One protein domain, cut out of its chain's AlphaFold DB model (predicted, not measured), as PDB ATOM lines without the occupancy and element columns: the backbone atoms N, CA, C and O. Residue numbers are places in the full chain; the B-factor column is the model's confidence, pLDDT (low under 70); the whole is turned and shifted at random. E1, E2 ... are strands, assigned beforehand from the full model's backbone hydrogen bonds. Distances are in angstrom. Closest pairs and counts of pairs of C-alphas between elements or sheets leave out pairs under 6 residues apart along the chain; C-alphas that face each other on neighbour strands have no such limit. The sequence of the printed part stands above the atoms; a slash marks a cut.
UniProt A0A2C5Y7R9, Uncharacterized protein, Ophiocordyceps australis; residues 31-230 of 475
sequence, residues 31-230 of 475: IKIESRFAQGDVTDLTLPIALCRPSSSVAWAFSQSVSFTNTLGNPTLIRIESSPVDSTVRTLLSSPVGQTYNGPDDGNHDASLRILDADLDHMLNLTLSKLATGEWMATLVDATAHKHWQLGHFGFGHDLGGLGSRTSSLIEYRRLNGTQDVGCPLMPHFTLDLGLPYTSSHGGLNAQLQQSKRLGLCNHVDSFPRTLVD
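What this domain is: This is residues 31 to 230 of the 475 residues of an uncharacterized protein of Ophiocordyceps australis (UniProt A0A2C5Y7R9). This domain is a sandwich of two twisted antiparallel sheets, with their strands at only 25 degrees to each other; the sheets draw closest where E6 and E10 of the one meet E5 and E7 of the other. At the opposite edges E12 and E13 are apart, a long loop runs from the one to the other, and the last strand, E14, lies away from both sheets. The printed part has 200 residues with no named helix and fourteen named strands, E1 to E14 in number order along the chain; the class is all strand, though under half of the residues, 95, are in named elements. One sheet has the order E7, E5, E4, E3, E11, E1, E13 and the other E6, E10, E9, E8, E2, E12. The whole is compact and rounded, with a radius of gyration of the C-alphas of 16.8 A and spans of 46 by 38 by 32 A.

Where its parts are: Find C-alpha 31 at (206.836, 176.281, 173.779), where E1 begins and runs through residues 31 to 36. Next comes E2, residues 44 to 51, 22.6 A long. From C-alpha 59 at (199.890, 172.319, 161.545), E3 runs 29.6 A through residues 59 to 68. E4 holds residues 76 to 82 and E5 residues 89 to 94; E6 is short, residues 99 to 101, and E7 holds residues 111 to 116. Then look for three long strands: E8, residues 124 to 132, 24.7 A; E9, residues 135 to 142, 23.6 A; and E10, residues 147 to 155, 25.2 A. E11, residues 163 to 174, has the most residues, measures 28.9 A and bends by 75 degrees at residue 166. The short strands E12, residues 191 to 194, E13, residues 213 to 215, and E14, residues 226 to 229, follow; E14 ends at C-alpha 229, (192.355, 183.533, 183.356).

How they stand to each other: Begin in the sheet of seven with E3, E4 and E5, a meander, each strand the antiparallel neighbour of the one before. In the hairpin of E3 and E4, N 64 and O 78 are 2.7 A apart, within hydrogen-bond range; in that of E4 and E5, N 79 and O 92 are at 2.7 A. Beyond E5, edge strand E7 has N 112 at 2.7 A from O 93. On the other side of E3, N 63 is 2.7 A from O 170 of E11; further on, N 169 of E11 is 2.7 A from O 33 of E1, and N 32 of E1 is 2.8 A from O 213 of edge strand E13. In the other sheet E8, E9 and E10 form a second meander, with N 127 and O 139 at 2.8 A and N 149 and O 140 at 2.8 A. E6 is antiparallel to E10, with N 99 and O 155 at 2.9 A. The pairing of E2 is staggered: residues 44 to 49 pair with E8, N 47 and O 126 at 2.8 A, and residues 49 to 51 with E12, N 50 and O 193 at 2.9 A. Between the sheets, the closest C-alphas of E7 and E10 are those of Ser 112 and Gly 152, 6.2 A apart. E14 pairs with no named strand.

The domain as a whole: The C-alphas of Pro 104 and Asp 222 are the two farthest apart, at 47.4 A. The printed part has no cut. The links E11 to E12, 16 residues, and E12 to E13, 18 residues, are long; in the second, residues 208 to 209 pair antiparallel with residues 35 to 36 of E1. The mean pLDDT of the printed part is 71.2, and 91 residues are under 70, among them residues 95 to 112, 174 to 191 and 202 to 230.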
ATOM      1  N   ILE A  31     207.187 175.787 172.448       69.62
ATOM      2  CA  ILE A  31     206.836 176.281 173.779       69.62
ATOM      3  C   ILE A  31     206.715 175.074 174.699       69.62
ATOM      4  O   ILE A  31     205.860 174.216 174.501       69.62
ATOM      5  N   LYS A  32     207.561 175.008 175.726       74.88
ATOM      6  CA  LYS A  32     207.497 173.978 176.761       74.88
ATOM      7  C   LYS A  32     206.725 174.494 177.967       74.88
ATOM      8  O   LYS A  32     207.061 175.539 178.518       74.88
ATOM      9  N   ILE A  33     205.753 173.729 178.438       69.69
ATOM     10  CA  ILE A  33     205.001 173.985 179.666       69.69
ATOM     11  C   ILE A  33     205.255 172.806 180.600       69.69
ATOM     12  O   ILE A  33     205.068 171.655 180.228       69.69
ATOM     13  N   GLU A  34     205.752 173.062 181.807       74.25
ATOM     14  CA  GLU A  34     206.001 171.999 182.784       74.25
ATOM     15  C   GLU A  34     204.850 171.956 183.790       74.25
ATOM     16  O   GLU A  34     204.496 172.981 184.362       74.25
ATOM     17  N   SER A  35     204.312 170.771 184.060       70.75
ATOM     18  CA  SER A  35     203.296 170.563 185.094       70.75
ATOM     19  C   SER A  35     203.885 169.707 186.203       70.75
ATOM     20  O   SER A  35     204.508 168.667 185.949       70.75
ATOM     21  N   ARG A  36     203.718 170.153 187.449       71.75
ATOM     22  CA  ARG A  36     204.156 169.417 188.637       71.75
ATOM     23  C   ARG A  36     202.966 168.867 189.385       71.75
ATOM     24  O   ARG A  36     202.004 169.591 189.594       71.75
ATOM     25  N   PHE A  37     203.088 167.633 189.847       69.38
ATOM     26  CA  PHE A  37     202.121 166.998 190.734       69.38
ATOM     27  C   PHE A  37     202.759 166.769 192.093       69.38
ATOM     28  O   PHE A  37     203.979 166.596 192.204       69.38
ATOM     29  N   ALA A  38     201.929 166.766 193.133       58.66
ATOM     30  CA  ALA A  38     202.366 166.308 194.437       58.66
ATOM     31  C   ALA A  38     202.862 164.854 194.332       58.66
ATOM     32  O   ALA A  38     202.342 164.039 193.574       58.66
ATOM     33  N   GLN A  39     203.952 164.579 195.040       60.41
ATOM     34  CA  GLN A  39     204.683 163.322 194.967       60.41
ATOM     35  C   GLN A  39     203.813 162.188 195.541       60.41
ATOM     36  O   GLN A  39     203.369 162.281 196.684       60.41
ATOM     37  N   GLY A  40     203.567 161.136 194.759       63.34
ATOM     38  CA  GLY A  40     202.744 159.987 195.149       63.34
ATOM     39  C   GLY A  40     202.663 158.937 194.038       63.34
ATOM     40  O   GLY A  40     203.108 159.195 192.921       63.34
ATOM     41  N   ASP A  41     202.102 157.764 194.341       75.06
ATOM     42  CA  ASP A  41     201.830 156.707 193.356       75.06
ATOM     43  C   ASP A  41     200.616 157.085 192.497       75.06
ATOM     44  O   ASP A  41     199.525 156.533 192.623       75.06
ATOM     45  N   VAL A  42     200.797 158.084 191.635       83.56
ATOM     46  CA  VAL A  42     199.774 158.518 190.686       83.56
ATOM     47  C   VAL A  42     199.608 157.422 189.632       83.56
ATOM     48  O   VAL A  42     200.526 157.152 188.862       83.56
ATOM     49  N   THR A  43     198.451 156.766 189.608       87.62
ATOM     50  CA  THR A  43     198.145 155.668 188.674       87.62
ATOM     51  C   THR A  43     197.340 156.111 187.461       87.62
ATOM     52  O   THR A  43     197.199 155.349 186.513       87.62
ATOM     53  N   ASP A  44     196.860 157.348 187.448       88.50
ATOM     54  CA  ASP A  44     196.158 157.949 186.322       88.50
ATOM     55  C   ASP A  44     196.455 159.445 186.228       88.50
ATOM     56  O   ASP A  44     196.719 160.096 187.234       88.50
ATOM     57  N   LEU A  45     196.403 160.009 185.030       85.69
ATOM     58  CA  LEU A  45     196.557 161.435 184.784       85.69
ATOM     59  C   LEU A  45     195.689 161.835 183.604       85.69
ATOM     60  O   LEU A  45     195.835 161.274 182.524       85.69
ATOM     61  N   THR A  46     194.846 162.841 183.802       86.56
ATOM     62  CA  THR A  46     194.068 163.472 182.739       86.56
ATOM     63  C   THR A  46     194.594 164.870 182.444       86.56
ATOM     64  O   THR A  46     194.878 165.654 183.354       86.56
ATOM     65  N   LEU A  47     194.717 165.169 181.157       82.44
ATOM     66  CA  LEU A  47     195.224 166.409 180.589       82.44
ATOM     67  C   LEU A  47     194.154 166.984 179.655       82.44
ATOM     68  O   LEU A  47     194.014 166.495 178.533       82.44
ATOM     69  N   PRO A  48     193.390 167.987 180.111       82.75
ATOM     70  CA  PRO A  48     192.420 168.673 179.265       82.75
ATOM     71  C   PRO A  48     193.136 169.625 178.303       82.75
ATOM     72  O   PRO A  48     193.915 170.477 178.738       82.75
ATOM     73  N   ILE A  49     192.891 169.476 177.003       78.44
ATOM     74  CA  ILE A  49     193.533 170.244 175.931       78.44
ATOM     75  C   ILE A  49     192.457 170.640 174.917       78.44
ATOM     76  O   ILE A  49     191.766 169.771 174.397       78.44
ATOM     77  N   ALA A  50     192.329 171.928 174.611       76.25
ATOM     78  CA  ALA A  50     191.579 172.411 173.453       76.25
ATOM     79  C   ALA A  50     192.499 173.279 172.605       76.25
ATOM     80  O   ALA A  50     193.184 174.176 173.103       76.25
ATOM     81  N   LEU A  51     192.527 172.984 171.313       69.19
ATOM     82  CA  LEU A  51     193.312 173.709 170.330       69.19
ATOM     83  C   LEU A  51     192.337 174.583 169.550       69.19
ATOM     84  O   LEU A  51     191.689 174.098 168.628       69.19
ATOM     85  N   CYS A  52     192.243 175.870 169.894       69.12
ATOM     86  CA  CYS A  52     191.430 176.786 169.101       69.12
ATOM     87  C   CYS A  52     191.925 176.738 167.655       69.12
ATOM     88  O   CYS A  52     193.130 176.906 167.420       69.12
ATOM     89  N   ARG A  53     191.008 176.472 166.715       64.62
ATOM     90  CA  ARG A  53     191.308 176.166 165.314       64.62
ATOM     91  C   ARG A  53     192.462 177.017 164.793       64.62
ATOM     92  O   ARG A  53     192.328 178.242 164.684       64.62
ATOM     93  N   PRO A  54     193.598 176.395 164.447       59.16
ATOM     94  CA  PRO A  54     194.663 177.134 163.813       59.16
ATOM     95  C   PRO A  54     194.193 177.611 162.440       59.16
ATOM     96  O   PRO A  54     193.371 176.967 161.787       59.16
ATOM     97  N   SER A  55     194.731 178.741 161.979       60.88
ATOM     98  CA  SER A  55     194.511 179.187 160.602       60.88
ATOM     99  C   SER A  55     194.805 178.041 159.624       60.88
ATOM    100  O   SER A  55     195.811 177.348 159.792       60.88
ATOM    101  N   SER A  56     193.974 177.888 158.589       58.16
ATOM    102  CA  SER A  56     193.892 176.751 157.648       58.16
ATOM    103  C   SER A  56     195.146 176.435 156.810       58.16
ATOM    104  O   SER A  56     195.072 175.697 155.835       58.16
ATOM    105  N   SER A  57     196.310 176.986 157.146       64.69
ATOM    106  CA  SER A  57     197.591 176.762 156.466       64.69
ATOM    107  C   SER A  57     198.688 176.204 157.383       64.69
ATOM    108  O   SER A  57     199.829 176.044 156.947       64.69
ATOM    109  N   VAL A  58     198.376 175.908 158.652       68.62
ATOM    110  CA  VAL A  58     199.374 175.600 159.688       68.62
ATOM    111  C   VAL A  58     199.021 174.326 160.445       68.62
ATOM    112  O   VAL A  58     197.901 174.189 160.929       68.62
ATOM    113  N   ALA A  59     200.001 173.435 160.616       72.19
ATOM    114  CA  ALA A  59     199.890 172.319 161.545       72.19
ATOM    115  C   ALA A  59     200.539 172.671 162.889       72.19
ATOM    116  O   ALA A  59     201.667 173.167 162.961       72.19
ATOM    117  N   TRP A  60     199.828 172.374 163.968       75.00
ATOM    118  CA  TRP A  60     200.357 172.414 165.320       75.00
ATOM    119  C   TRP A  60     200.469 171.004 165.852       75.00
ATOM    120  O   TRP A  60     199.611 170.156 165.610       75.00
ATOM    121  N   ALA A  61     201.536 170.768 166.597       76.81
ATOM    122  CA  ALA A  61     201.713 169.540 167.332       76.81
ATOM    123  C   ALA A  61     201.787 169.852 168.819       76.81
ATOM    124  O   ALA A  61     202.678 170.562 169.278       76.81
ATOM    125  N   PHE A  62     200.862 169.288 169.576       78.19
ATOM    126  CA  PHE A  62     200.929 169.243 171.022       78.19
ATOM    127  C   PHE A  62     201.523 167.903 171.442       78.19
ATOM    128  O   PHE A  62     201.025 166.857 171.057       78.19
ATOM    129  N   SER A  63     202.573 167.922 172.247       80.75
ATOM    130  CA  SER A  63     203.300 166.746 172.705       80.75
ATOM    131  C   SER A  63     203.394 166.766 174.222       80.75
ATOM    132  O   SER A  63     204.002 167.654 174.805       80.75
ATOM    133  N   GLN A  64     202.841 165.768 174.890       79.56
ATOM    134  CA  GLN A  64     202.990 165.556 176.315       79.56
ATOM    135  C   GLN A  64     204.048 164.497 176.589       79.56
ATOM    136  O   GLN A  64     203.944 163.368 176.129       79.56
ATOM    137  N   SER A  65     205.011 164.834 177.434       81.19
ATOM    138  CA  SER A  65     205.965 163.902 178.005       81.19
ATOM    139  C   SER A  65     205.641 163.650 179.481       81.19
ATOM    140  O   SER A  65     205.375 164.582 180.256       81.19
ATOM    141  N   VAL A  66     205.625 162.380 179.881       78.38
ATOM    142  CA  VAL A  66     205.407 161.958 181.272       78.38
ATOM    143  C   VAL A  66     206.580 161.116 181.750       78.38
ATOM    144  O   VAL A  66     207.084 160.271 181.016       78.38
ATOM    145  N   SER A  67     207.035 161.354 182.978       78.88
ATOM    146  CA  SER A  67     208.030 160.498 183.634       78.88
ATOM    147  C   SER A  67     207.339 159.505 184.566       78.88
ATOM    148  O   SER A  67     206.205 159.746 184.974       78.88
ATOM    149  N   PHE A  68     208.018 158.414 184.924       80.19
ATOM    150  CA  PHE A  68     207.539 157.438 185.908       80.19
ATOM    151  C   PHE A  68     208.469 157.423 187.121       80.19
ATOM    152  O   PHE A  68     209.636 157.806 187.019       80.19
ATOM    153  N   THR A  69     207.963 157.016 188.285       79.69
ATOM    154  CA  THR A  69     208.725 157.082 189.543       79.69
ATOM    155  C   THR A  69     209.967 156.196 189.533       79.69
ATOM    156  O   THR A  69     210.988 156.589 190.099       79.69
ATOM    157  N   ASN A  70     209.910 155.046 188.856       74.19
ATOM    158  CA  ASN A  70     211.005 154.077 188.822       74.19
ATOM    159  C   ASN A  70     211.826 154.098 187.520       74.19
ATOM    160  O   ASN A  70     212.659 153.213 187.330       74.19
ATOM    161  N   THR A  71     211.639 155.081 186.629       67.12
ATOM    162  CA  THR A  71     212.421 155.170 185.384       67.12
ATOM    163  C   THR A  71     213.443 156.298 185.400       67.12
ATOM    164  O   THR A  71     213.155 157.458 185.693       67.12
ATOM    165  N   LEU A  72     214.674 155.957 185.013       56.47
ATOM    166  CA  LEU A  72     215.702 156.933 184.680       56.47
ATOM    167  C   LEU A  72     215.532 157.345 183.213       56.47
ATOM    168  O   LEU A  72     216.045 156.696 182.310       56.47
ATOM    169  N   GLY A  73     214.828 158.453 182.989       51.84
ATOM    170  CA  GLY A  73     215.213 159.379 181.920       51.84
ATOM    171  C   GLY A  73     214.457 159.343 180.597       51.84
ATOM    172  O   GLY A  73     214.705 160.230 179.791       51.84
ATOM    173  N   ASN A  74     213.509 158.435 180.377       54.56
ATOM    174  CA  ASN A  74     212.839 158.349 179.079       54.56
ATOM    175  C   ASN A  74     211.324 158.525 179.214       54.56
ATOM    176  O   ASN A  74     210.648 157.620 179.709       54.56
ATOM    177  N   PRO A  75     210.785 159.695 178.835       61.97
ATOM    178  CA  PRO A  75     209.370 159.950 178.988       61.97
ATOM    179  C   PRO A  75     208.550 159.205 177.932       61.97
ATOM    180  O   PRO A  75     208.973 159.094 176.783       61.97
ATOM    181  N   THR A  76     207.350 158.751 178.300       62.94
ATOM    182  CA  THR A  76     206.342 158.406 177.287       62.94
ATOM    183  C   THR A  76     205.862 159.702 176.652       62.94
ATOM    184  O   THR A  76     205.518 160.648 177.368       62.94
ATOM    185  N   LEU A  77     205.860 159.735 175.323       69.50
ATOM    186  CA  LEU A  77     205.366 160.840 174.520       69.50
ATOM    187  C   LEU A  77     203.943 160.527 174.064       69.50
ATOM    188  O   LEU A  77     203.699 159.484 173.461       69.50
ATOM    189  N   ILE A  78     203.019 161.442 174.314       71.81
ATOM    190  CA  ILE A  78     201.695 161.437 173.701       71.81
ATOM    191  C   ILE A  78     201.571 162.713 172.899       71.81
ATOM    192  O   ILE A  78     201.646 163.804 173.454       71.81
ATOM    193  N   ARG A  79     201.394 162.588 171.598       77.31
ATOM    194  CA  ARG A  79     201.368 163.705 170.673       77.31
ATOM    195  C   ARG A  79     200.035 163.760 169.958       77.31
ATOM    196  O   ARG A  79     199.487 162.724 169.619       77.31
ATOM    197  N   ILE A  80     199.533 164.967 169.768       72.94
ATOM    198  CA  ILE A  80     198.294 165.324 169.095       72.94
ATOM    199  C   ILE A  80     198.687 166.344 168.031       72.94
ATOM    200  O   ILE A  80     199.189 167.418 168.357       72.94
ATOM    201  N   GLU A  81     198.518 166.002 166.765       74.94
ATOM    202  CA  GLU A  81     198.797 166.887 165.641       74.94
ATOM    203  C   GLU A  81     197.493 167.311 164.978       74.94
ATOM    204  O   GLU A  81     196.640 166.472 164.687       74.94
ATOM    205  N   SER A  82     197.364 168.605 164.705       73.19
ATOM    206  CA  SER A  82     196.301 169.146 163.868       73.19
ATOM    207  C   SER A  82     196.746 169.146 162.412       73.19
ATOM    208  O   SER A  82     197.803 169.702 162.095       73.19
ATOM    209  N   SER A  83     195.917 168.629 161.514       68.50
ATOM    210  CA  SER A  83     196.114 168.834 160.083       68.50
ATOM    211  C   SER A  83     195.199 169.965 159.573       68.50
ATOM    212  O   SER A  83     193.979 169.883 159.709       68.50
ATOM    213  N   PRO A  84     195.758 171.030 158.968       63.75
ATOM    214  CA  PRO A  84     194.998 172.133 158.392       63.75
ATOM    215  C   PRO A  84     194.241 171.747 157.113       63.75
ATOM    216  O   PRO A  84     193.395 172.514 156.668       63.75
ATOM    217  N   VAL A  85     194.554 170.597 156.502       65.81
ATOM    218  CA  VAL A  85     193.976 170.181 155.212       65.81
ATOM    219  C   VAL A  85     192.649 169.450 155.397       65.81
ATOM    220  O   VAL A  85     191.733 169.626 154.601       65.81
ATOM    221  N   ASP A  86     192.541 168.632 156.438       66.69
ATOM    222  CA  ASP A  86     191.440 167.678 156.615       66.69
ATOM    223  C   ASP A  86     190.756 167.796 157.987       66.69
ATOM    224  O   ASP A  86     189.855 167.019 158.282       66.69
ATOM    225  N   SER A  87     191.144 168.775 158.819       63.78
ATOM    226  CA  SER A  87     190.667 168.924 160.207       63.78
ATOM    227  C   SER A  87     190.837 167.654 161.050       63.78
ATOM    228  O   SER A  87     190.184 167.501 162.077       63.78
ATOM    229  N   THR A  88     191.713 166.734 160.632       71.06
ATOM    230  CA  THR A  88     191.951 165.497 161.370       71.06
ATOM    231  C   THR A  88     192.932 165.728 162.503       71.06
ATOM    232  O   THR A  88     193.846 166.561 162.434       71.06
ATOM    233  N   VAL A  89     192.747 164.933 163.552       73.88
ATOM    234  CA  VAL A  89     193.632 164.886 164.703       73.88
ATOM    235  C   VAL A  89     194.436 163.607 164.631       73.88
ATOM    236  O   VAL A  89     193.888 162.509 164.689       73.88
ATOM    237  N   ARG A  90     195.756 163.722 164.516       77.69
ATOM    238  CA  ARG A  90     196.643 162.556 164.539       77.69
ATOM    239  C   ARG A  90     197.222 162.408 165.924       77.69
ATOM    240  O   ARG A  90     197.840 163.332 166.441       77.69
ATOM    241  N   THR A  91     197.036 161.247 166.526       77.38
ATOM    242  CA  THR A  91     197.609 160.942 167.829       77.38
ATOM    243  C   THR A  91     198.759 159.970 167.681       77.38
ATOM    244  O   THR A  91     198.582 158.904 167.099       77.38
ATOM    245  N   LEU A  92     199.911 160.313 168.245       77.44
ATOM    246  CA  LEU A  92     201.075 159.445 168.322       77.44
ATOM    247  C   LEU A  92     201.382 159.157 169.792       77.44
ATOM    248  O   LEU A  92     201.680 160.066 170.559       77.44
ATOM    249  N   LEU A  93     201.337 157.894 170.180       76.69
ATOM    250  CA  LEU A  93     201.806 157.414 171.473       76.69
ATOM    251  C   LEU A  93     203.144 156.721 171.250       76.69
ATOM    252  O   LEU A  93     203.205 155.775 170.482       76.69
ATOM    253  N   SER A  94     204.211 157.153 171.909       73.50
ATOM    254  CA  SER A  94     205.514 156.501 171.793       73.50
ATOM    255  C   SER A  94     206.160 156.324 173.156       73.50
ATOM    256  O   SER A  94     206.127 157.221 174.005       73.50
ATOM    257  N   SER A  95     206.767 155.158 173.357       69.25
ATOM    258  CA  SER A  95     207.604 154.881 174.513       69.25
ATOM    259  C   SER A  95     208.943 154.321 174.040       69.25
ATOM    260  O   SER A  95     208.985 153.198 173.557       69.25
ATOM    261  N   PRO A  96     210.063 155.038 174.222       60.72
ATOM    262  CA  PRO A  96     211.371 154.571 173.752       60.72
ATOM    263  C   PRO A  96     211.969 153.432 174.606       60.72
ATOM    264  O   PRO A  96     213.105 153.027 174.380       60.72
ATOM    265  N   VAL A  97     211.261 152.957 175.641       62.50
ATOM    266  CA  VAL A  97     211.728 151.891 176.562       62.50
ATOM    267  C   VAL A  97     210.666 150.810 176.790       62.50
ATOM    268  O   VAL A  97     210.950 149.782 177.403       62.50
ATOM    269  N   GLY A  98     209.435 151.041 176.336       56.53
ATOM    270  CA  GLY A  98     208.319 150.116 176.483       56.53
ATOM    271  C   GLY A  98     207.971 149.483 175.146       56.53
ATOM    272  O   GLY A  98     208.136 150.112 174.108       56.53
ATOM    273  N   GLN A  99     207.444 148.260 175.180       58.72
ATOM    274  CA  GLN A  99     206.751 147.729 174.012       58.72
ATOM    275  C   GLN A  99     205.417 148.465 173.921       58.72
ATOM    276  O   GLN A  99     204.567 148.365 174.810       58.72
ATOM    277  N   THR A 100     205.265 149.264 172.875       56.31
ATOM    278  CA  THR A 100     203.989 149.856 172.503       56.31
ATOM    279  C   THR A 100     203.219 148.802 171.729       56.31
ATOM    280  O   THR A 100     203.713 148.230 170.759       56.31
ATOM    281  N   TYR A 101     202.014 148.510 172.194       56.81
ATOM    282  CA  TYR A 101     201.121 147.581 171.537       56.81
ATOM    283  C   TYR A 101     199.970 148.387 170.957       56.81
ATOM    284  O   TYR A 101     199.147 148.995 171.656       56.81
ATOM    285  N   ASN A 102     199.939 148.402 169.637       59.88
ATOM    286  CA  ASN A 102     198.867 149.038 168.902       59.88
ATOM    287  C   ASN A 102     197.650 148.112 168.938       59.88
ATOM    288  O   ASN A 102     197.744 146.943 169.317       59.88
ATOM    289  N   GLY A 103     196.477 148.637 168.588       53.06
ATOM    290  CA  GLY A 103     195.345 147.766 168.271       53.06
ATOM    291  C   GLY A 103     195.697 146.786 167.134       53.06
ATOM    292  O   GLY A 103     196.840 146.747 166.688       53.06
ATOM    293  N   PRO A 104     194.732 146.009 166.631       42.59
ATOM    294  CA  PRO A 104     194.982 144.908 165.692       42.59
ATOM    295  C   PRO A 104     195.723 145.248 164.376       42.59
ATOM    296  O   PRO A 104     196.041 144.317 163.642       42.59
ATOM    297  N   ASP A 105     196.040 146.515 164.088       44.31
ATOM    298  CA  ASP A 105     196.384 146.978 162.743       44.31
ATOM    299  C   ASP A 105     197.859 147.361 162.487       44.31
ATOM    300  O   ASP A 105     198.213 147.484 161.322       44.31
ATOM    301  N   ASP A 106     198.761 147.478 163.480       47.34
ATOM    302  CA  ASP A 106     200.119 148.011 163.218       47.34
ATOM    303  C   ASP A 106     201.274 147.204 163.840       47.34
ATOM    304  O   ASP A 106     201.380 147.042 165.056       47.34
ATOM    305  N   GLY A 107     202.192 146.746 162.982       40.41
ATOM    306  CA  GLY A 107     203.318 145.858 163.296       40.41
ATOM    307  C   GLY A 107     204.629 146.532 163.717       40.41
ATOM    308  O   GLY A 107     205.687 145.993 163.398       40.41
ATOM    309  N   ASN A 108     204.599 147.681 164.404       48.38
ATOM    310  CA  ASN A 108     205.822 148.324 164.909       48.38
ATOM    311  C   ASN A 108     205.758 148.581 166.425       48.38
ATOM    312  O   ASN A 108     204.765 149.092 166.934       48.38
ATOM    313  N   HIS A 109     206.816 148.200 167.148       56.00
ATOM    314  CA  HIS A 109     206.790 148.001 168.607       56.00
ATOM    315  C   HIS A 109     207.052 149.258 169.455       56.00
ATOM    316  O   HIS A 109     206.925 149.189 170.676       56.00
ATOM    317  N   ASP A 110     207.376 150.402 168.847       62.72
ATOM    318  CA  ASP A 110     207.884 151.573 169.586       62.72
ATOM    319  C   ASP A 110     206.940 152.791 169.554       62.72
ATOM    320  O   ASP A 110     207.132 153.770 170.293       62.72
ATOM    321  N   ALA A 111     205.902 152.748 168.709       65.06
ATOM    322  CA  ALA A 111     204.910 153.810 168.613       65.06
ATOM    323  C   ALA A 111     203.551 153.339 168.067       65.06
ATOM    324  O   ALA A 111     203.479 152.491 167.181       65.06
ATOM    325  N   SER A 112     202.485 153.963 168.564       69.94
ATOM    326  CA  SER A 112     201.108 153.883 168.081       69.94
ATOM    327  C   SER A 112     200.742 155.161 167.362       69.94
ATOM    328  O   SER A 112     200.802 156.222 167.980       69.94
ATOM    329  N   LEU A 113     200.341 155.075 166.097       73.12
ATOM    330  CA  LEU A 113     199.753 156.195 165.371       73.12
ATOM    331  C   LEU A 113     198.267 155.915 165.161       73.12
ATOM    332  O   LEU A 113     197.889 154.846 164.695       73.12
ATOM    333  N   ARG A 114     197.412 156.887 165.467       77.19
ATOM    334  CA  ARG A 114     195.996 156.854 165.094       77.19
ATOM    335  C   ARG A 114     195.578 158.171 164.477       77.19
ATOM    336  O   ARG A 114     196.011 159.231 164.921       77.19
ATOM    337  N   ILE A 115     194.717 158.095 163.473       79.19
ATOM    338  CA  ILE A 115     194.068 159.251 162.858       79.19
ATOM    339  C   ILE A 115     192.634 159.278 163.375       79.19
ATOM    340  O   ILE A 115     191.917 158.285 163.270       79.19
ATOM    341  N   LEU A 116     192.248 160.391 163.987       82.19
ATOM    342  CA  LEU A 116     190.969 160.583 164.652       82.19
ATOM    343  C   LEU A 116     190.215 161.739 163.998       82.19
ATOM    344  O   LEU A 116     190.796 162.764 163.636       82.19
ATOM    345  N   ASP A 117     188.901 161.580 163.915       81.31
ATOM    346  CA  ASP A 117     187.969 162.652 163.584       81.31
ATOM    347  C   ASP A 117     187.479 163.313 164.885       81.31
ATOM    348  O   ASP A 117     186.484 162.883 165.486       81.31
ATOM    349  N   ALA A 118     188.236 164.305 165.356       78.12
ATOM    350  CA  ALA A 118     187.951 165.076 166.563       78.12
ATOM    351  C   ALA A 118     187.941 166.573 166.233       78.12
ATOM    352  O   ALA A 118     188.796 167.043 165.484       78.12
ATOM    353  N   ASP A 119     186.997 167.322 166.809       78.12
ATOM    354  CA  ASP A 119     187.011 168.778 166.674       78.12
ATOM    355  C   ASP A 119     188.014 169.358 167.674       78.12
ATOM    356  O   ASP A 119     187.921 169.135 168.881       78.12
ATOM    357  N   LEU A 120     189.003 170.084 167.164       72.31
ATOM    358  CA  LEU A 120     190.065 170.677 167.973       72.31
ATOM    359  C   LEU A 120     189.562 171.820 168.860       72.31
ATOM    360  O   LEU A 120     190.160 172.074 169.906       72.31
ATOM    361  N   ASP A 121     188.436 172.437 168.487       76.06
ATOM    362  CA  ASP A 121     187.764 173.455 169.298       76.06
ATOM    363  C   ASP A 121     187.099 172.857 170.555       76.06
ATOM    364  O   ASP A 121     186.687 173.592 171.454       76.06
ATOM    365  N   HIS A 122     186.984 171.527 170.651       83.31
ATOM    366  CA  HIS A 122     186.469 170.860 171.842       83.31
ATOM    367  C   HIS A 122     187.559 170.641 172.894       83.31
ATOM    368  O   HIS A 122     188.740 170.472 172.595       83.31
ATOM    369  N   MET A 123     187.142 170.569 174.161       83.94
ATOM    370  CA  MET A 123     188.022 170.118 175.234       83.94
ATOM    371  C   MET A 123     188.246 168.608 175.109       83.94
ATOM    372  O   MET A 123     187.373 167.799 175.437       83.94
ATOM    373  N   LEU A 124     189.444 168.240 174.667       86.31
ATOM    374  CA  LEU A 124     189.911 166.866 174.578       86.31
ATOM    375  C   LEU A 124     190.620 166.483 175.880       86.31
ATOM    376  O   LEU A 124     191.640 167.057 176.253       86.31
ATOM    377  N   ASN A 125     190.096 165.481 176.574       88.06
ATOM    378  CA  ASN A 125     190.689 164.942 177.790       88.06
ATOM    379  C   ASN A 125     191.595 163.768 177.437       88.06
ATOM    380  O   ASN A 125     191.133 162.637 177.251       88.06
ATOM    381  N   LEU A 126     192.896 164.035 177.361       87.00
ATOM    382  CA  LEU A 126     193.896 162.995 177.197       87.00
ATOM    383  C   LEU A 126     194.166 162.335 178.550       87.00
ATOM    384  O   LEU A 126     194.699 162.973 179.456       87.00
ATOM    385  N   THR A 127     193.830 161.057 178.682       88.69
ATOM    386  CA  THR A 127     194.006 160.299 179.922       88.69
ATOM    387  C   THR A 127     195.060 159.222 179.749       88.69
ATOM    388  O   THR A 127     195.022 158.439 178.807       88.69
ATOM    389  N   LEU A 128     195.990 159.154 180.692       88.25
ATOM    390  CA  LEU A 128     196.925 158.055 180.849       88.25
ATOM    391  C   LEU A 128     196.574 157.300 182.128       88.25
ATOM    392  O   LEU A 128     196.468 157.921 183.179       88.25
ATOM    393  N   SER A 129     196.410 155.983 182.063       90.81
ATOM    394  CA  SER A 129     195.996 155.161 183.208       90.81
ATOM    395  C   SER A 129     196.795 153.864 183.299       90.81
ATOM    396  O   SER A 129     197.130 153.264 182.279       90.81
ATOM    397  N   LYS A 130     197.125 153.439 184.518       89.31
ATOM    398  CA  LYS A 130     197.805 152.175 184.802       89.31
ATOM    399  C   LYS A 130     196.782 151.043 184.745       89.31
ATOM    400  O   LYS A 130     195.807 151.058 185.492       89.31
ATOM    401  N   LEU A 131     197.016 150.062 183.879       88.88
ATOM    402  CA  LEU A 131     196.167 148.873 183.749       88.88
ATOM    403  C   LEU A 131     196.612 147.766 184.705       88.88
ATOM    404  O   LEU A 131     195.804 147.157 185.403       88.88
ATOM    405  N   ALA A 132     197.919 147.524 184.737       87.44
ATOM    406  CA  ALA A 132     198.547 146.490 185.537       87.44
ATOM    407  C   ALA A 132     199.989 146.893 185.875       87.44
ATOM    408  O   ALA A 132     200.459 147.994 185.574       87.44
ATOM    409  N   THR A 133     200.711 145.999 186.541       84.19
ATOM    410  CA  THR A 133     202.133 146.179 186.838       84.19
ATOM    411  C   THR A 133     202.925 146.353 185.543       84.19
ATOM    412  O   THR A 133     203.062 145.408 184.776       84.19
ATOM    413  N   GLY A 134     203.458 147.556 185.318       81.25
ATOM    414  CA  GLY A 134     204.199 147.881 184.097       81.25
ATOM    415  C   GLY A 134     203.333 148.154 182.864       81.25
ATOM    416  O   GLY A 134     203.898 148.446 181.822       81.25
ATOM    417  N   GLU A 135     202.002 148.126 182.946       86.69
ATOM    418  CA  GLU A 135     201.123 148.346 181.787       86.69
ATOM    419  C   GLU A 135     200.300 149.622 181.924       86.69
ATOM    420  O   GLU A 135     199.714 149.894 182.976       86.69
ATOM    421  N   TRP A 136     200.227 150.382 180.836       86.81
ATOM    422  CA  TRP A 136     199.563 151.674 180.771       86.81
ATOM    423  C   TRP A 136     198.717 151.808 179.509       86.81
ATOM    424  O   TRP A 136     199.060 151.282 178.453       86.81
ATOM    425  N   MET A 137     197.627 152.561 179.612       89.81
ATOM    426  CA  MET A 137     196.702 152.847 178.523       89.81
ATOM    427  C   MET A 137     196.519 154.346 178.365       89.81
ATOM    428  O   MET A 137     196.245 155.046 179.343       89.81
ATOM    429  N   ALA A 138     196.632 154.814 177.125       89.06
ATOM    430  CA  ALA A 138     196.287 156.173 176.749       89.06
ATOM    431  C   ALA A 138     194.909 156.188 176.077       89.06
ATOM    432  O   ALA A 138     194.661 155.439 175.127       89.06
ATOM    433  N   THR A 139     194.023 157.056 176.551       90.56
ATOM    434  CA  THR A 139     192.707 157.307 175.962       90.56
ATOM    435  C   THR A 139     192.516 158.793 175.704       90.56
ATOM    436  O   THR A 139     193.110 159.640 176.370       90.56
ATOM    437  N   LEU A 140     191.688 159.114 174.720       89.31
ATOM    438  CA  LEU A 140     191.267 160.472 174.412       89.31
ATOM    439  C   LEU A 140     189.746 160.522 174.496       89.31
ATOM    440  O   LEU A 140     189.065 159.694 173.893       89.31
ATOM    441  N   VAL A 141     189.215 161.476 175.254       90.31
ATOM    442  CA  VAL A 141     187.772 161.716 175.360       90.31
ATOM    443  C   VAL A 141     187.483 163.117 174.849       90.31
ATOM    444  O   VAL A 141     187.969 164.087 175.422       90.31
ATOM    445  N   ASP A 142     186.653 163.226 173.822       89.88
ATOM    446  CA  ASP A 142     185.980 164.476 173.492       89.88
ATOM    447  C   ASP A 142     184.691 164.531 174.316       89.88
ATOM    448  O   ASP A 142     183.704 163.851 174.021       89.88
ATOM    449  N   ALA A 143     184.728 165.302 175.404       79.69
ATOM    450  CA  ALA A 143     183.600 165.404 176.322       79.69
ATOM    451  C   ALA A 143     182.398 166.121 175.690       79.69
ATOM    452  O   ALA A 143     181.262 165.837 176.069       79.69
ATOM    453  N   THR A 144     182.648 167.012 174.726       84.75
ATOM    454  CA  THR A 144     181.625 167.807 174.041       84.75
ATOM    455  C   THR A 144     180.880 166.966 173.010       84.75
ATOM    456  O   THR A 144     179.654 166.990 172.967       84.75
ATOM    457  N   ALA A 145     181.605 166.183 172.207       88.00
ATOM    458  CA  ALA A 145     181.012 165.298 171.202       88.00
ATOM    459  C   ALA A 145     180.640 163.908 171.744       88.00
ATOM    460  O   ALA A 145     180.134 163.074 170.993       88.00
ATOM    461  N   HIS A 146     180.926 163.631 173.021       87.19
ATOM    462  CA  HIS A 146     180.791 162.308 173.641       87.19
ATOM    463  C   HIS A 146     181.526 161.191 172.876       87.19
ATOM    464  O   HIS A 146     181.108 160.031 172.895       87.19
ATOM    465  N   LYS A 147     182.635 161.526 172.208       90.88
ATOM    466  CA  LYS A 147     183.479 160.555 171.504       90.88
ATOM    467  C   LYS A 147     184.601 160.079 172.428       90.88
ATOM    468  O   LYS A 147     185.173 160.852 173.195       90.88
ATOM    469  N   HIS A 148     184.925 158.793 172.350       91.88
ATOM    470  CA  HIS A 148     185.987 158.172 173.140       91.88
ATOM    471  C   HIS A 148     186.856 157.293 172.248       91.88
ATOM    472  O   HIS A 148     186.346 156.444 171.517       91.88
ATOM    473  N   TRP A 149     188.170 157.470 172.354       90.50
ATOM    474  CA  TRP A 149     189.156 156.711 171.599       90.50
ATOM    475  C   TRP A 149     190.195 156.099 172.528       90.50
ATOM    476  O   TRP A 149     190.786 156.778 173.369       90.50
ATOM    477  N   GLN A 150     190.477 154.817 172.323       89.50
ATOM    478  CA  GLN A 150     191.643 154.172 172.907       89.50
ATOM    479  C   GLN A 150     192.835 154.405 171.978       89.50
ATOM    480  O   GLN A 150     192.901 153.831 170.892       89.50
ATOM    481  N   LEU A 151     193.768 155.261 172.397       84.50
ATOM    482  CA  LEU A 151     194.918 155.631 171.573       84.50
ATOM    483  C   LEU A 151     195.879 154.452 171.441       84.50
ATOM    484  O   LEU A 151     196.299 154.109 170.343       84.50
ATOM    485  N   GLY A 152     196.143 153.773 172.553       83.94
ATOM    486  CA  GLY A 152     196.985 152.588 172.579       83.94
ATOM    487  C   GLY A 152     197.277 152.136 173.999       83.94
ATOM    488  O   GLY A 152     196.860 152.769 174.977       83.94
ATOM    489  N   HIS A 153     198.007 151.033 174.104       85.00
ATOM    490  CA  HIS A 153     198.556 150.563 175.365       85.00
ATOM    491  C   HIS A 153     200.053 150.328 175.217       85.00
ATOM    492  O   HIS A 153     200.554 150.048 174.131       85.00
ATOM    493  N   PHE A 154     200.785 150.479 176.309       80.69
ATOM    494  CA  PHE A 154     202.209 150.200 176.336       80.69
ATOM    495  C   PHE A 154     202.566 149.483 177.626       80.69
ATOM    496  O   PHE A 154     202.061 149.798 178.706       80.69
ATOM    497  N   GLY A 155     203.418 148.479 177.475       76.19
ATOM    498  CA  GLY A 155     203.881 147.619 178.543       76.19
ATOM    499  C   GLY A 155     205.385 147.741 178.715       76.19
ATOM    500  O   GLY A 155     206.156 147.756 177.753       76.19
ATOM    501  N   PHE A 156     205.816 147.775 179.964       72.44
ATOM    502  CA  PHE A 156     207.196 147.579 180.361       72.44
ATOM    503  C   PHE A 156     207.277 146.203 181.007       72.44
ATOM    504  O   PHE A 156     206.443 145.852 181.838       72.44
ATOM    505  N   GLY A 157     208.308 145.423 180.682       75.12
ATOM    506  CA  GLY A 157     208.529 144.104 181.296       75.12
ATOM    507  C   GLY A 157     208.825 144.137 182.810       75.12
ATOM    508  O   GLY A 157     209.302 143.148 183.358       75.12
ATOM    509  N   HIS A 158     208.624 145.277 183.475       80.44
ATOM    510  CA  HIS A 158     208.834 145.519 184.897       80.44
ATOM    511  C   HIS A 158     207.931 146.662 185.395       80.44
ATOM    512  O   HIS A 158     207.433 147.468 184.610       80.44
ATOM    513  N   ASP A 159     207.730 146.755 186.714       83.00
ATOM    514  CA  ASP A 159     206.904 147.808 187.310       83.00
ATOM    515  C   ASP A 159     207.583 149.180 187.237       83.00
ATOM    516  O   ASP A 159     208.615 149.417 187.873       83.00
ATOM    517  N   LEU A 160     206.956 150.112 186.524       77.25
ATOM    518  CA  LEU A 160     207.399 151.502 186.483       77.25
ATOM    519  C   LEU A 160     206.998 152.319 187.717       77.25
ATOM    520  O   LEU A 160     207.438 153.461 187.858       77.25
ATOM    521  N   GLY A 161     206.183 151.749 188.607       83.31
ATOM    522  CA  GLY A 161     205.561 152.488 189.699       83.31
ATOM    523  C   GLY A 161     204.402 153.349 189.195       83.31
ATOM    524  O   GLY A 161     203.676 152.935 188.286       83.31
ATOM    525  N   GLY A 162     204.183 154.500 189.828       84.50
ATOM    526  CA  GLY A 162     203.253 155.528 189.360       84.50
ATOM    527  C   GLY A 162     203.913 156.540 188.420       84.50
ATOM    528  O   GLY A 162     205.097 156.445 188.084       84.50
ATOM    529  N   LEU A 163     203.147 157.547 188.014       81.88
ATOM    530  CA  LEU A 163     203.665 158.708 187.300       81.88
ATOM    531  C   LEU A 163     204.571 159.531 188.222       81.88
ATOM    532  O   LEU A 163     204.298 159.734 189.405       81.88
ATOM    533  N   GLY A 164     205.674 160.010 187.660       77.12
ATOM    534  CA  GLY A 164     206.604 160.905 188.326       77.12
ATOM    535  C   GLY A 164     205.963 162.261 188.624       77.12
ATOM    536  O   GLY A 164     204.981 162.676 188.012       77.12
ATOM    537  N   SER A 165     206.573 163.018 189.534       74.62
ATOM    538  CA  SER A 165     206.065 164.332 189.964       74.62
ATOM    539  C   SER A 165     206.152 165.428 188.895       74.62
ATOM    540  O   SER A 165     205.784 166.575 189.156       74.62
ATOM    541  N   ARG A 166     206.676 165.115 187.704       74.75
ATOM    542  CA  ARG A 166     206.894 166.064 186.612       74.75
ATOM    543  C   ARG A 166     206.419 165.492 185.289       74.75
ATOM    544  O   ARG A 166     206.837 164.413 184.865       74.75
ATOM    545  N   THR A 167     205.634 166.302 184.604       75.62
ATOM    546  CA  THR A 167     205.260 166.103 183.207       75.62
ATOM    547  C   THR A 167     205.601 167.375 182.437       75.62
ATOM    548  O   THR A 167     205.665 168.461 183.018       75.62
ATOM    549  N   SER A 168     205.917 167.254 181.152       77.00
ATOM    550  CA  SER A 168     206.202 168.408 180.298       77.00
ATOM    551  C   SER A 168     205.348 168.352 179.048       77.00
ATOM    552  O   SER A 168     205.449 167.403 178.285       77.00
ATOM    553  N   SER A 169     204.544 169.373 178.820       75.88
ATOM    554  CA  SER A 169     203.893 169.617 177.544       75.88
ATOM    555  C   SER A 169     204.834 170.427 176.653       75.88
ATOM    556  O   SER A 169     205.589 171.277 177.128       75.88
ATOM    557  N   LEU A 170     204.807 170.163 175.360       77.06
ATOM    558  CA  LEU A 170     205.581 170.828 174.331       77.06
ATOM    559  C   LEU A 170     204.631 171.143 173.184       77.06
ATOM    560  O   LEU A 170     203.945 170.256 172.692       77.06
ATOM    561  N   ILE A 171     204.585 172.398 172.773       75.56
ATOM    562  CA  ILE A 171     203.801 172.846 171.628       75.56
ATOM    563  C   ILE A 171     204.800 173.176 170.537       75.56
ATOM    564  O   ILE A 171     205.626 174.066 170.726       75.56
ATOM    565  N   GLU A 172     204.743 172.450 169.433       73.19
ATOM    566  CA  GLU A 172     205.622 172.619 168.283       73.19
ATOM    567  C   GLU A 172     204.826 173.182 167.108       73.19
ATOM    568  O   GLU A 172     203.766 172.666 166.740       73.19
ATOM    569  N   TYR A 173     205.375 174.221 166.488       73.12
ATOM    570  CA  TYR A 173     204.913 174.692 165.190       73.12
ATOM    571  C   TYR A 173     205.529 173.841 164.081       73.12
ATOM    572  O   TYR A 173     206.753 173.695 164.032       73.12
ATOM    573  N   ARG A 174     204.706 173.321 163.160       68.44
ATOM    574  CA  ARG A 174     205.194 172.621 161.965       68.44
ATOM    575  C   ARG A 174     204.509 173.126 160.701       68.44
ATOM    576  O   ARG A 174     203.286 173.161 160.591       68.44
ATOM    577  N   ARG A 175     205.306 173.460 159.686       64.56
ATOM    578  CA  ARG A 175     204.784 173.593 158.322       64.56
ATOM    579  C   ARG A 175     204.681 172.211 157.698       64.56
ATOM    580  O   ARG A 175     205.651 171.465 157.703       64.56
ATOM    581  N   LEU A 176     203.521 171.897 157.124       58.59
ATOM    582  CA  LEU A 176     203.320 170.624 156.427       58.59
ATOM    583  C   LEU A 176     204.107 170.515 155.115       58.59
ATOM    584  O   LEU A 176     204.479 169.415 154.730       58.59
ATOM    585  N   ASN A 177     204.386 171.645 154.453       58.00
ATOM    586  CA  ASN A 177     204.877 171.666 153.069       58.00
ATOM    587  C   ASN A 177     206.276 172.285 152.892       58.00
ATOM    588  O   ASN A 177     206.599 172.751 151.802       58.00
ATOM    589  N   GLY A 178     207.131 172.337 153.919       53.69
ATOM    590  CA  GLY A 178     208.490 172.835 153.695       53.69
ATOM    591  C   GLY A 178     209.401 172.899 154.912       53.69
ATOM    592  O   GLY A 178     208.955 173.092 156.037       53.69
ATOM    593  N   THR A 179     210.699 172.803 154.625       47.16
ATOM    594  CA  THR A 179     211.860 172.891 155.529       47.16
ATOM    595  C   THR A 179     212.218 174.319 155.951       47.16
ATOM    596  O   THR A 179     213.269 174.536 156.548       47.16
ATOM    597  N   GLN A 180     211.393 175.319 155.627       53.50
ATOM    598  CA  GLN A 180     211.664 176.685 156.061       53.50
ATOM    599  C   GLN A 180     211.298 176.847 157.531       53.50
ATOM    600  O   GLN A 180     210.118 176.929 157.885       53.50
ATOM    601  N   ASP A 181     212.338 176.943 158.352       58.69
ATOM    602  CA  ASP A 181     212.264 177.468 159.703       58.69
ATOM    603  C   ASP A 181     211.545 178.814 159.680       58.69
ATOM    604  O   ASP A 181     212.042 179.823 159.172       58.69
ATOM    605  N   VAL A 182     210.336 178.834 160.229       61.09
ATOM    606  CA  VAL A 182     209.644 180.090 160.476       61.09
ATOM    607  C   VAL A 182     210.305 180.699 161.698       61.09
ATOM    608  O   VAL A 182     210.180 180.180 162.808       61.09
ATOM    609  N   GLY A 183     211.039 181.792 161.491       63.28
ATOM    610  CA  GLY A 183     211.570 182.577 162.597       63.28
ATOM    611  C   GLY A 183     210.438 182.938 163.558       63.28
ATOM    612  O   GLY A 183     209.338 183.275 163.129       63.28
ATOM    613  N   CYS A 184     210.695 182.880 164.860       66.06
ATOM    614  CA  CYS A 184     209.668 183.077 165.889       66.06
ATOM    615  C   CYS A 184     208.803 184.345 165.754       66.06
ATOM    616  O   CYS A 184     207.619 184.257 166.069       66.06
ATOM    617  N   PRO A 185     209.309 185.491 165.250       65.25
ATOM    618  CA  PRO A 185     208.471 186.667 164.982       65.25
ATOM    619  C   PRO A 185     207.394 186.451 163.904       65.25
ATOM    620  O   PRO A 185     206.401 187.167 163.876       65.25
ATOM    621  N   LEU A 186     207.599 185.477 163.014       67.69
ATOM    622  CA  LEU A 186     206.721 185.152 161.888       67.69
ATOM    623  C   LEU A 186     205.781 183.980 162.197       67.69
ATOM    624  O   LEU A 186     205.035 183.540 161.318       67.69
ATOM    625  N   MET A 187     205.817 183.446 163.424       67.69
ATOM    626  CA  MET A 187     204.884 182.403 163.823       67.69
ATOM    627  C   MET A 187     203.451 182.950 163.808       67.69
ATOM    628  O   MET A 187     203.191 184.026 164.353       67.69
ATOM    629  N   PRO A 188     202.505 182.223 163.198       67.88
ATOM    630  CA  PRO A 188     201.114 182.625 163.208       67.88
ATOM    631  C   PRO A 188     200.562 182.561 164.630       67.88
ATOM    632  O   PRO A 188     200.973 181.737 165.450       67.88
ATOM    633  N   HIS A 189     199.605 183.443 164.898       66.50
ATOM    634  CA  HIS A 189     198.859 183.431 166.143       66.50
ATOM    635  C   HIS A 189     198.117 182.099 166.290       66.50
ATOM    636  O   HIS A 189     197.442 181.651 165.362       66.50
ATOM    637  N   PHE A 190     198.212 181.501 167.472       66.31
ATOM    638  CA  PHE A 190     197.357 180.401 167.886       66.31
ATOM    639  C   PHE A 190     196.944 180.624 169.333       66.31
ATOM    640  O   PHE A 190     197.705 181.196 170.118       66.31
ATOM    641  N   THR A 191     195.745 180.163 169.662       69.31
ATOM    642  CA  THR A 191     195.267 180.081 171.036       69.31
ATOM    643  C   THR A 191     195.172 178.610 171.388       69.31
ATOM    644  O   THR A 191     194.682 177.795 170.610       69.31
ATOM    645  N   LEU A 192     195.715 178.267 172.543       70.75
ATOM    646  CA  LEU A 192     195.640 176.932 173.100       70.75
ATOM    647  C   LEU A 192     195.131 177.081 174.517       70.75
ATOM    648  O   LEU A 192     195.776 177.773 175.304       70.75
ATOM    649  N   ASP A 193     194.044 176.381 174.810       72.56
ATOM    650  CA  ASP A 193     193.478 176.284 176.141       72.56
ATOM    651  C   ASP A 193     193.950 174.975 176.774       72.56
ATOM    652  O   ASP A 193     193.627 173.871 176.325       72.56
ATOM    653  N   LEU A 194     194.757 175.101 177.826       72.12
ATOM    654  CA  LEU A 194     195.168 173.965 178.646       72.12
ATOM    655  C   LEU A 194     194.437 174.017 179.975       72.12
ATOM    656  O   LEU A 194     194.628 174.958 180.749       72.12
ATOM    657  N   GLY A 195     193.673 172.967 180.259       71.94
ATOM    658  CA  GLY A 195     193.106 172.764 181.580       71.94
ATOM    659  C   GLY A 195     194.179 172.387 182.595       71.94
ATOM    660  O   GLY A 195     195.262 171.896 182.255       71.94
ATOM    661  N   LEU A 196     193.873 172.583 183.881       75.50
ATOM    662  CA  LEU A 196     194.728 172.054 184.936       75.50
ATOM    663  C   LEU A 196     194.712 170.524 184.874       75.50
ATOM    664  O   LEU A 196     193.639 169.922 184.972       75.50
ATOM    665  N   PRO A 197     195.884 169.883 184.770       77.62
ATOM    666  CA  PRO A 197     195.954 168.440 184.841       77.62
ATOM    667  C   PRO A 197     195.361 167.916 186.151       77.62
ATOM    668  O   PRO A 197     195.555 168.515 187.212       77.62
ATOM    669  N   TYR A 198     194.678 166.779 186.110       80.00
ATOM    670  CA  TYR A 198     194.082 166.181 187.302       80.00
ATOM    671  C   TYR A 198     194.230 164.664 187.310       80.00
ATOM    672  O   TYR A 198     194.544 164.036 186.304       80.00
ATOM    673  N   THR A 199     194.025 164.067 188.477       81.81
ATOM    674  CA  THR A 199     194.109 162.623 188.681       81.81
ATOM    675  C   THR A 199     193.077 162.193 189.710       81.81
ATOM    676  O   THR A 199     192.780 162.942 190.644       81.81
ATOM    677  N   SER A 200     192.519 161.001 189.520       81.44
ATOM    678  CA  SER A 200     191.656 160.349 190.507       81.44
ATOM    679  C   SER A 200     192.459 159.604 191.581       81.44
ATOM    680  O   SER A 200     191.938 159.323 192.662       81.44
ATOM    681  N   SER A 201     193.744 159.337 191.331       77.81
ATOM    682  CA  SER A 201     194.647 158.689 192.278       77.81
ATOM    683  C   SER A 201     194.887 159.533 193.531       77.81
ATOM    684  O   SER A 201     195.101 160.751 193.486       77.81
ATOM    685  N   HIS A 202     194.940 158.857 194.681       66.56
ATOM    686  CA  HIS A 202     195.331 159.480 195.941       66.56
ATOM    687  C   HIS A 202     196.721 160.129 195.823       66.56
ATOM    688  O   HIS A 202     197.706 159.466 195.518       66.56
ATOM    689  N   GLY A 203     196.800 161.428 196.125       57.97
ATOM    690  CA  GLY A 203     198.063 162.167 196.211       57.97
ATOM    691  C   GLY A 203     198.302 163.201 195.112       57.97
ATOM    692  O   GLY A 203     199.200 164.017 195.277       57.97
ATOM    693  N   GLY A 204     197.492 163.263 194.050       56.22
ATOM    694  CA  GLY A 204     197.722 164.226 192.963       56.22
ATOM    695  C   GLY A 204     196.895 165.515 192.998       56.22
ATOM    696  O   GLY A 204     196.797 166.204 191.987       56.22
ATOM    697  N   LEU A 205     196.337 165.885 194.153       53.41
ATOM    698  CA  LEU A 205     195.407 167.017 194.305       53.41
ATOM    699  C   LEU A 205     196.008 168.427 194.110       53.41
ATOM    700  O   LEU A 205     195.311 169.406 194.331       53.41
ATOM    701  N   ASN A 206     197.259 168.570 193.668       61.19
ATOM    702  CA  ASN A 206     197.928 169.870 193.544       61.19
ATOM    703  C   ASN A 206     198.753 169.966 192.255       61.19
ATOM    704  O   ASN A 206     199.972 170.148 192.307       61.19
ATOM    705  N   ALA A 207     198.109 169.803 191.099       63.81
ATOM    706  CA  ALA A 207     198.773 170.090 189.836       63.81
ATOM    707  C   ALA A 207     199.090 171.589 189.747       63.81
ATOM    708  O   ALA A 207     198.205 172.433 189.878       63.81
ATOM    709  N   GLN A 208     200.358 171.925 189.535       68.00
ATOM    710  CA  GLN A 208     200.805 173.296 189.312       68.00
ATOM    711  C   GLN A 208     201.424 173.413 187.927       68.00
ATOM    712  O   GLN A 208     202.420 172.744 187.628       68.00
ATOM    713  N   LEU A 209     200.875 174.313 187.114       67.81
ATOM    714  CA  LEU A 209     201.500 174.740 185.868       67.81
ATOM    715  C   LEU A 209     202.679 175.658 186.196       67.81
ATOM    716  O   LEU A 209     202.519 176.732 186.778       67.81
ATOM    717  N   GLN A 210     203.881 175.224 185.840       69.44
ATOM    718  CA  GLN A 210     205.087 176.037 185.919       69.44
ATOM    719  C   GLN A 210     205.100 177.077 184.795       69.44
ATOM    720  O   GLN A 210     204.362 176.988 183.814       69.44
ATOM    721  N   GLN A 211     205.984 178.064 184.932       66.25
ATOM    722  CA  GLN A 211     206.217 179.048 183.885       66.25
ATOM    723  C   GLN A 211     206.661 178.355 182.589       66.25
ATOM    724  O   GLN A 211     207.552 177.500 182.600       66.25
ATOM    725  N   SER A 212     206.036 178.740 181.476       66.06
ATOM    726  CA  SER A 212     206.408 178.266 180.148       66.06
ATOM    727  C   SER A 212     207.850 178.656 179.825       66.06
ATOM    728  O   SER A 212     208.254 179.800 180.050       66.06
ATOM    729  N   LYS A 213     208.611 177.726 179.258       65.56
ATOM    730  CA  LYS A 213     209.957 177.952 178.728       65.56
ATOM    731  C   LYS A 213     209.898 177.923 177.209       65.56
ATOM    732  O   LYS A 213     209.246 177.060 176.627       65.56
ATOM    733  N   ARG A 214     210.599 178.850 176.569       65.94
ATOM    734  CA  ARG A 214     210.814 178.821 175.120       65.94
ATOM    735  C   ARG A 214     211.932 177.838 174.808       65.94
ATOM    736  O   ARG A 214     212.838 177.685 175.627       65.94
ATOM    737  N   LEU A 215     211.804 177.144 173.682       65.12
ATOM    738  CA  LEU A 215     212.795 176.213 173.160       65.12
ATOM    739  C   LEU A 215     213.090 176.517 171.682       65.12
ATOM    740  O   LEU A 215     212.320 177.197 170.995       65.12
ATOM    741  N   GLY A 216     214.220 175.995 171.204       68.25
ATOM    742  CA  GLY A 216     214.656 176.117 169.815       68.25
ATOM    743  C   GLY A 216     214.934 177.558 169.393       68.25
ATOM    744  O   GLY A 216     215.528 178.340 170.140       68.25
ATOM    745  N   LEU A 217     214.483 177.908 168.190       64.88
ATOM    746  CA  LEU A 217     214.709 179.220 167.573       64.88
ATOM    747  C   LEU A 217     214.072 180.395 168.345       64.88
ATOM    748  O   LEU A 217     214.385 181.551 168.066       64.88
ATOM    749  N   CYS A 218     213.217 180.126 169.342       65.12
ATOM    750  CA  CYS A 218     212.517 181.158 170.119       65.12
ATOM    751  C   CYS A 218     213.197 181.540 171.431       65.12
ATOM    752  O   CYS A 218     212.670 182.384 172.155       65.12
ATOM    753  N   ASN A 219     214.351 180.956 171.758       67.81
ATOM    754  CA  ASN A 219     215.017 181.182 173.046       67.81
ATOM    755  C   ASN A 219     215.431 182.642 173.302       67.81
ATOM    756  O   ASN A 219     215.666 183.001 174.452       67.81
ATOM    757  N   HIS A 220     215.518 183.467 172.252       62.03
ATOM    758  CA  HIS A 220     216.013 184.848 172.308       62.03
ATOM    759  C   HIS A 220     214.939 185.924 172.133       62.03
ATOM    760  O   HIS A 220     215.250 187.108 172.209       62.03
ATOM    761  N   VAL A 221     213.690 185.542 171.869       58.16
ATOM    762  CA  VAL A 221     212.586 186.509 171.837       58.16
ATOM    763  C   VAL A 221     212.223 186.829 173.292       58.16
ATOM    764  O   VAL A 221     212.295 185.935 174.143       58.16
ATOM    765  N   ASP A 222     211.793 188.054 173.596       49.94
ATOM    766  CA  ASP A 222     211.266 188.436 174.916       49.94
ATOM    767  C   ASP A 222     209.785 188.035 175.053       49.94
ATOM    768  O   ASP A 222     209.058 187.980 174.061       49.94
ATOM    769  N   SER A 223     209.415 187.544 176.241       49.41
ATOM    770  CA  SER A 223     208.172 186.862 176.692       49.41
ATOM    771  C   SER A 223     206.950 186.733 175.755       49.41
ATOM    772  O   SER A 223     206.539 187.682 175.100       49.41
ATOM    773  N   PHE A 224     206.283 185.566 175.772       50.38
ATOM    774  CA  PHE A 224     204.920 185.451 175.235       50.38
ATOM    775  C   PHE A 224     204.004 185.988 176.332       50.38
ATOM    776  O   PHE A 224     204.162 185.556 177.480       50.38
ATOM    777  N   PRO A 225     203.101 186.936 176.050       46.91
ATOM    778  CA  PRO A 225     202.147 187.371 177.041       46.91
ATOM    779  C   PRO A 225     201.265 186.185 177.395       46.91
ATOM    780  O   PRO A 225     200.656 185.523 176.554       46.91
ATOM    781  N   ARG A 226     201.278 185.897 178.686       47.59
ATOM    782  CA  ARG A 226     200.445 184.894 179.311       47.59
ATOM    783  C   ARG A 226     199.205 185.611 179.802       47.59
ATOM    784  O   ARG A 226     199.322 186.489 180.656       47.59
ATOM    785  N   THR A 227     198.043 185.189 179.333       45.44
ATOM    786  CA  THR A 227     196.793 185.525 180.006       45.44
ATOM    787  C   THR A 227     196.429 184.315 180.853       45.44
ATOM    788  O   THR A 227     195.963 183.296 180.348       45.44
ATOM    789  N   LEU A 228     196.752 184.379 182.146       43.62
ATOM    790  CA  LEU A 228     196.134 183.479 183.113       43.62
ATOM    791  C   LEU A 228     194.734 184.012 183.358       43.62
ATOM    792  O   LEU A 228     194.594 185.098 183.914       43.62
ATOM    793  N   VAL A 229     193.725 183.263 182.933       42.97
ATOM    794  CA  VAL A 229     192.355 183.533 183.356       42.97
ATOM    795  C   VAL A 229     192.144 182.688 184.606       42.97
ATOM    796  O   VAL A 229     191.948 181.475 184.532       42.97
ATOM    797  N   ASP A 230     192.324 183.309 185.771       36.41
ATOM    798  CA  ASP A 230     191.978 182.687 187.045       36.41
ATOM    799  C   ASP A 230     190.493 182.963 187.299       36.41
ATOM    800  O   ASP A 230     190.125 184.036 187.768       36.41
TER     801      ASP A 230